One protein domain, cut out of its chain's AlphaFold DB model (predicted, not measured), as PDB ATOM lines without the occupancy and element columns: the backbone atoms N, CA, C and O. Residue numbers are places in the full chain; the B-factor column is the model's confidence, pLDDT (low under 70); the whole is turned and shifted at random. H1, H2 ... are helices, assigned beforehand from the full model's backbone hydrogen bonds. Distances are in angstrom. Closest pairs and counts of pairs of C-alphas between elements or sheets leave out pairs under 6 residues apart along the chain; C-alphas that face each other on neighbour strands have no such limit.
ATOM      1  N   VAL A 221     131.676 146.537 215.095       50.50
ATOM      2  CA  VAL A 221     133.051 146.034 214.959       50.50
ATOM      3  C   VAL A 221     133.580 145.448 216.271       50.50
ATOM      4  O   VAL A 221     134.219 146.133 217.074       50.50
ATOM      5  N   GLN A 222     133.378 144.136 216.444       53.78
ATOM      6  CA  GLN A 222     133.911 143.338 217.556       53.78
ATOM      7  C   GLN A 222     135.452 143.279 217.547       53.78
ATOM      8  O   GLN A 222     136.086 142.292 217.166       53.78
ATOM      9  N   TYR A 223     136.095 144.351 218.003       62.66
ATOM     10  CA  TYR A 223     137.536 144.380 218.217       62.66
ATOM     11  C   TYR A 223     137.892 143.693 219.534       62.66
ATOM     12  O   TYR A 223     137.879 144.310 220.601       62.66
ATOM     13  N   ASN A 224     138.301 142.428 219.442       68.38
ATOM     14  CA  ASN A 224     138.843 141.649 220.557       68.38
ATOM     15  C   ASN A 224     139.837 142.460 221.410       68.38
ATOM     16  O   ASN A 224     140.642 143.238 220.886       68.38
ATOM     17  N   ALA A 225     139.872 142.237 222.729       72.81
ATOM     18  CA  ALA A 225     140.740 142.993 223.646       72.81
ATOM     19  C   ALA A 225     142.238 142.957 223.251       72.81
ATOM     20  O   ALA A 225     142.981 143.909 223.508       72.81
ATOM     21  N   LEU A 226     142.683 141.894 222.571       73.50
ATOM     22  CA  LEU A 226     144.011 141.787 221.956       73.50
ATOM     23  C   LEU A 226     144.231 142.804 220.821       73.50
ATOM     24  O   LEU A 226     145.305 143.400 220.733       73.50
ATOM     25  N   MET A 227     143.223 143.048 219.982       77.56
ATOM     26  CA  MET A 227     143.242 144.074 218.935       77.56
ATOM     27  C   MET A 227     143.235 145.472 219.556       77.56
ATOM     28  O   MET A 227     144.108 146.277 219.227       77.56
ATOM     29  N   LYS A 228     142.373 145.732 220.552       82.94
ATOM     30  CA  LYS A 228     142.379 147.000 221.311       82.94
ATOM     31  C   LYS A 228     143.780 147.277 221.915       82.94
ATOM     32  O   LYS A 228     144.295 148.392 221.810       82.94
ATOM     33  N   LYS A 229     144.481 146.248 222.428       84.69
ATOM     34  CA  LYS A 229     145.893 146.320 222.884       84.69
ATOM     35  C   LYS A 229     146.909 146.548 221.744       84.69
ATOM     36  O   LYS A 229     147.759 147.435 221.868       84.69
ATOM     37  N   ARG A 230     146.837 145.798 220.630       86.94
ATOM     38  CA  ARG A 230     147.713 145.965 219.441       86.94
ATOM     39  C   ARG A 230     147.589 147.372 218.844       86.94
ATOM     40  O   ARG A 230     148.599 147.977 218.496       86.94
ATOM     41  N   PHE A 231     146.386 147.937 218.815       88.56
ATOM     42  CA  PHE A 231     146.120 149.271 218.280       88.56
ATOM     43  C   PHE A 231     146.753 150.375 219.130       88.56
ATOM     44  O   PHE A 231     147.462 151.238 218.610       88.56
ATOM     45  N   VAL A 232     146.612 150.294 220.457       88.31
ATOM     46  CA  VAL A 232     147.280 151.221 221.385       88.31
ATOM     47  C   VAL A 232     148.809 151.096 221.314       88.31
ATOM     48  O   VAL A 232     149.502 152.104 221.467       88.31
ATOM     49  N   LYS A 233     149.363 149.907 221.029       89.31
ATOM     50  CA  LYS A 233     150.795 149.741 220.709       89.31
ATOM     51  C   LYS A 233     151.159 150.471 219.406       89.31
ATOM     52  O   LYS A 233     152.136 151.213 219.396       89.31
ATOM     53  N   GLY A 234     150.349 150.336 218.356       90.06
ATOM     54  CA  GLY A 234     150.532 151.034 217.078       90.06
ATOM     55  C   GLY A 234     150.531 152.558 217.211       90.06
ATOM     56  O   GLY A 234     151.495 153.204 216.806       90.06
ATOM     57  N   LEU A 235     149.524 153.127 217.880       90.69
ATOM     58  CA  LEU A 235     149.439 154.571 218.146       90.69
ATOM     59  C   LEU A 235     150.626 155.119 218.962       90.69
ATOM     60  O   LEU A 235     150.940 156.308 218.874       90.69
ATOM     61  N   ARG A 236     151.284 154.281 219.778       88.75
ATOM     62  CA  ARG A 236     152.487 154.654 220.545       88.75
ATOM     63  C   ARG A 236     153.774 154.609 219.718       88.75
ATOM     64  O   ARG A 236     154.697 155.341 220.054       88.75
ATOM     65  N   LEU A 237     153.844 153.763 218.688       89.06
ATOM     66  CA  LEU A 237     155.043 153.560 217.860       89.06
ATOM     67  C   LEU A 237     155.042 154.410 216.581       89.06
ATOM     68  O   LEU A 237     156.088 154.919 216.190       89.06
ATOM     69  N   TYR A 238     153.880 154.584 215.943       89.00
ATOM     70  CA  TYR A 238     153.753 155.195 214.610       89.00
ATOM     71  C   TYR A 238     152.837 156.435 214.590       89.00
ATOM     72  O   TYR A 238     152.503 156.955 213.524       89.00
ATOM     73  N   GLY A 239     152.405 156.918 215.760       89.19
ATOM     74  CA  GLY A 239     151.495 158.058 215.879       89.19
ATOM     75  C   GLY A 239     150.146 157.786 215.209       89.19
ATOM     76  O   GLY A 239     149.572 156.720 215.385       89.19
ATOM     77  N   LYS A 240     149.633 158.745 214.425       90.94
ATOM     78  CA  LYS A 240     148.391 158.589 213.640       90.94
ATOM     79  C   LYS A 240     148.618 158.008 212.232       90.94
ATOM     80  O   LYS A 240     147.769 158.172 211.364       90.94
ATOM     81  N   ASN A 241     149.762 157.375 211.954       91.56
ATOM     82  CA  ASN A 241     150.012 156.776 210.640       91.56
ATOM     83  C   ASN A 241     149.291 155.417 210.525       91.56
ATOM     84  O   ASN A 241     149.889 154.360 210.730       91.56
ATOM     85  N   PHE A 242     147.989 155.458 210.227       91.44
ATOM     86  CA  PHE A 242     147.132 154.271 210.165       91.44
ATOM     87  C   PHE A 242     147.594 153.266 209.102       91.44
ATOM     88  O   PHE A 242     147.634 152.075 209.392       91.44
ATOM     89  N   HIS A 243     148.078 153.724 207.941       92.25
ATOM     90  CA  HIS A 243     148.683 152.862 206.915       92.25
ATOM     91  C   HIS A 243     149.868 152.037 207.448       92.25
ATOM     92  O   HIS A 243     150.016 150.856 207.124       92.25
ATOM     93  N   ARG A 244     150.710 152.641 208.298       89.50
ATOM     94  CA  ARG A 244     151.846 151.965 208.934       89.50
ATOM     95  C   ARG A 244     151.411 151.042 210.077       89.50
ATOM     96  O   ARG A 244     151.944 149.942 210.196       89.50
ATOM     97  N   ILE A 245     150.404 151.443 210.858       91.38
ATOM     98  CA  ILE A 245     149.771 150.588 211.880       91.38
ATOM     99  C   ILE A 245     149.146 149.342 211.231       91.38
ATOM    100  O   ILE A 245     149.347 148.243 211.743       91.38
ATOM    101  N   ARG A 246     148.473 149.490 210.081       91.69
ATOM    102  CA  ARG A 246     147.985 148.382 209.246       91.69
ATOM    103  C   ARG A 246     149.138 147.446 208.884       91.69
ATOM    104  O   ARG A 246     149.164 146.300 209.318       91.69
ATOM    105  N   LYS A 247     150.155 147.969 208.191       90.62
ATOM    106  CA  LYS A 247     151.279 147.174 207.669       90.62
ATOM    107  C   LYS A 247     152.082 146.419 208.738       90.62
ATOM    108  O   LYS A 247     152.532 145.315 208.459       90.62
ATOM    109  N   GLU A 248     152.294 146.998 209.923       89.75
ATOM    110  CA  GLU A 248     153.150 146.395 210.963       89.75
ATOM    111  C   GLU A 248     152.378 145.674 212.088       89.75
ATOM    112  O   GLU A 248     152.991 144.930 212.854       89.75
ATOM    113  N   LEU A 249     151.058 145.876 212.235       84.81
ATOM    114  CA  LEU A 249     150.277 145.316 213.356       84.81
ATOM    115  C   LEU A 249     148.884 144.768 212.995       84.81
ATOM    116  O   LEU A 249     148.319 144.056 213.830       84.81
ATOM    117  N   PHE A 250     148.336 145.063 211.810       85.06
ATOM    118  CA  PHE A 250     146.978 144.688 211.379       85.06
ATOM    119  C   PHE A 250     146.910 144.445 209.862       85.06
ATOM    120  O   PHE A 250     146.222 145.156 209.138       85.06
ATOM    121  N   SER A 251     147.629 143.440 209.368       82.88
ATOM    122  CA  SER A 251     147.626 143.052 207.947       82.88
ATOM    123  C   SER A 251     146.288 142.481 207.447       82.88
ATOM    124  O   SER A 251     146.098 142.359 206.244       82.88
ATOM    125  N   GLU A 252     145.385 142.127 208.363       84.56
ATOM    126  CA  GLU A 252     144.077 141.488 208.126       84.56
ATOM    127  C   GLU A 252     142.895 142.482 208.105       84.56
ATOM    128  O   GLU A 252     141.745 142.070 207.977       84.56
ATOM    129  N   LYS A 253     143.152 143.779 208.314       84.12
ATOM    130  CA  LYS A 253     142.131 144.836 208.413       84.12
ATOM    131  C   LYS A 253     142.499 146.012 207.529       84.12
ATOM    132  O   LYS A 253     143.687 146.230 207.287       84.12
ATOM    133  N   ASP A 254     141.516 146.770 207.057       88.81
ATOM    134  CA  ASP A 254     141.807 147.942 206.242       88.81
ATOM    135  C   ASP A 254     142.169 149.182 207.084       88.81
ATOM    136  O   ASP A 254     142.019 149.238 208.306       88.81
ATOM    137  N   THR A 255     142.716 150.195 206.415       90.81
ATOM    138  CA  THR A 255     142.958 151.518 206.982       90.81
ATOM    139  C   THR A 255     141.639 152.197 207.357       90.81
ATOM    140  O   THR A 255     141.623 152.900 208.366       90.81
ATOM    141  N   GLY A 256     140.551 151.955 206.610       89.12
ATOM    142  CA  GLY A 256     139.190 152.383 206.945       89.12
ATOM    143  C   GLY A 256     138.774 151.922 208.341       89.12
ATOM    144  O   GLY A 256     138.607 152.760 209.227       89.12
ATOM    145  N   ASP A 257     138.740 150.609 208.580       88.31
ATOM    146  CA  ASP A 257     138.375 150.003 209.869       88.31
ATOM    147  C   ASP A 257     139.239 150.551 211.023       88.31
ATOM    148  O   ASP A 257     138.762 150.827 212.123       88.31
ATOM    149  N   LEU A 258     140.543 150.749 210.784       89.00
ATOM    150  CA  LEU A 258     141.477 151.290 211.782       89.00
ATOM    151  C   LEU A 258     141.254 152.784 212.074       89.00
ATOM    152  O   LEU A 258     141.563 153.242 213.181       89.00
ATOM    153  N   ILE A 259     140.736 153.546 211.108       91.31
ATOM    154  CA  ILE A 259     140.315 154.938 211.287       91.31
ATOM    155  C   ILE A 259     138.971 154.973 212.018       91.31
ATOM    156  O   ILE A 259     138.855 155.680 213.017       91.31
ATOM    157  N   GLU A 260     137.983 154.176 211.622       87.12
ATOM    158  CA  GLU A 260     136.718 154.062 212.355       87.12
ATOM    159  C   GLU A 260     136.966 153.670 213.821       87.12
ATOM    160  O   GLU A 260     136.507 154.348 214.750       87.12
ATOM    161  N   PHE A 261     137.794 152.647 214.051       86.31
ATOM    162  CA  PHE A 261     138.188 152.236 215.392       86.31
ATOM    163  C   PHE A 261     138.931 153.344 216.145       86.31
ATOM    164  O   PHE A 261     138.720 153.500 217.346       86.31
ATOM    165  N   TYR A 262     139.745 154.178 215.484       88.69
ATOM    166  CA  TYR A 262     140.328 155.369 216.115       88.69
ATOM    167  C   TYR A 262     139.252 156.342 216.619       88.69
ATOM    168  O   TYR A 262     139.363 156.859 217.739       88.69
ATOM    169  N   TYR A 263     138.223 156.607 215.808       88.88
ATOM    170  CA  TYR A 263     137.156 157.560 216.123       88.88
ATOM    171  C   TYR A 263     136.192 157.060 217.210       88.88
ATOM    172  O   TYR A 263     135.691 157.889 217.976       88.88
ATOM    173  N   HIS A 264     136.025 155.742 217.356       82.50
ATOM    174  CA  HIS A 264     135.360 155.115 218.500       82.50
ATOM    175  C   HIS A 264     136.272 155.061 219.737       82.50
ATOM    176  O   HIS A 264     135.950 155.637 220.779       82.50
ATOM    177  N   TRP A 265     137.467 154.472 219.622       84.69
ATOM    178  CA  TRP A 265     138.418 154.298 220.727       84.69
ATOM    179  C   TRP A 265     138.760 155.613 221.437       84.69
ATOM    180  O   TRP A 265     138.825 155.642 222.668       84.69
ATOM    181  N   LYS A 266     138.924 156.724 220.701       84.31
ATOM    182  CA  LYS A 266     139.242 158.039 221.291       84.31
ATOM    183  C   LYS A 266     138.163 158.573 222.248       84.31
ATOM    184  O   LYS A 266     138.488 159.439 223.059       84.31
ATOM    185  N   LYS A 267     136.910 158.097 222.147       80.81
ATOM    186  CA  LYS A 267     135.799 158.455 223.052       80.81
ATOM    187  C   LYS A 267     135.885 157.715 224.397       80.81
ATOM    188  O   LYS A 267     135.274 158.146 225.368       80.81
ATOM    189  N   THR A 268     136.633 156.611 224.479       77.94
ATOM    190  CA  THR A 268     136.672 155.755 225.677       77.94
ATOM    191  C   THR A 268     137.393 156.412 226.862       77.94
ATOM    192  O   THR A 268     138.410 157.097 226.702       77.94
ATOM    193  N   LYS A 269     136.921 156.107 228.081       70.06
ATOM    194  CA  LYS A 269     137.509 156.534 229.370       70.06
ATOM    195  C   LYS A 269     139.023 156.203 229.464       70.06
ATOM    196  O   LYS A 269     139.800 156.939 230.072       70.06
ATOM    197  N   GLY A 270     139.476 155.124 228.813       65.62
ATOM    198  CA  GLY A 270     140.892 154.727 228.750       65.62
ATOM    199  C   GLY A 270     141.766 155.568 227.805       65.62
ATOM    200  O   GLY A 270     142.961 155.737 228.060       65.62
ATOM    201  N   ALA A 271     141.198 156.128 226.732       66.31
ATOM    202  CA  ALA A 271     141.927 156.967 225.779       66.31
ATOM    203  C   ALA A 271     142.144 158.396 226.300       66.31
ATOM    204  O   ALA A 271     143.218 158.976 226.104       66.31
ATOM    205  N   THR A 272     141.158 158.960 227.002       61.88
ATOM    206  CA  THR A 272     141.229 160.314 227.575       61.88
ATOM    207  C   THR A 272     142.258 160.396 228.707       61.88
ATOM    208  O   THR A 272     143.133 161.269 228.689       61.88
TER     209      THR A 272
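This is residues 221 to 272 of the 871 residues of an uncharacterized protein of Trichoplax adhaerens (UniProt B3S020). Three helices form a small cluster: H2 packs steeply on H1 and about perpendicularly on H3, and H1 and H3 are near each other. Little H4 follows beyond H3. The printed part has 52 residues, all helix in class, with H1 to H4 in order and no named strand; it is compact, radius of gyration of the C-alphas 10.0 A, spans 27 by 22 by 18 A.

Start at H1, residues 225 to 237: its residues 230 to 235 alone touch H2, residues 242 to 249, at a steep tilt of 64 degrees, opposite ways; closest are C-alphas Gly 234 and Ile 245, 5.3 A. H2 touches H3, residues 255 to 265, at 85 degrees, about perpendicular; closest are C-alphas His 243 and Thr 255, 5.9 A. H4, residues 269 to 272, is close to H3 but not clearly touching: closest C-alphas Trp 265 and Ala 271, 6.7 A. Every O i to N i+4 pair in H1, H2 and H3 is within hydrogen-bond range; H4 is too short for one.

Find C-alpha 225, where H1 begins, at (140.740, 142.993, 223.646); from first to last C-alpha H1 runs 18.7 A, H2 10.0 A and H3 14.7 A; H4 ends at C-alpha 272 at (141.229, 160.314, 227.575).

The printed part has no cut; its links are tight. Residues 221 to 224 and 270 to 272 have pLDDT under 70.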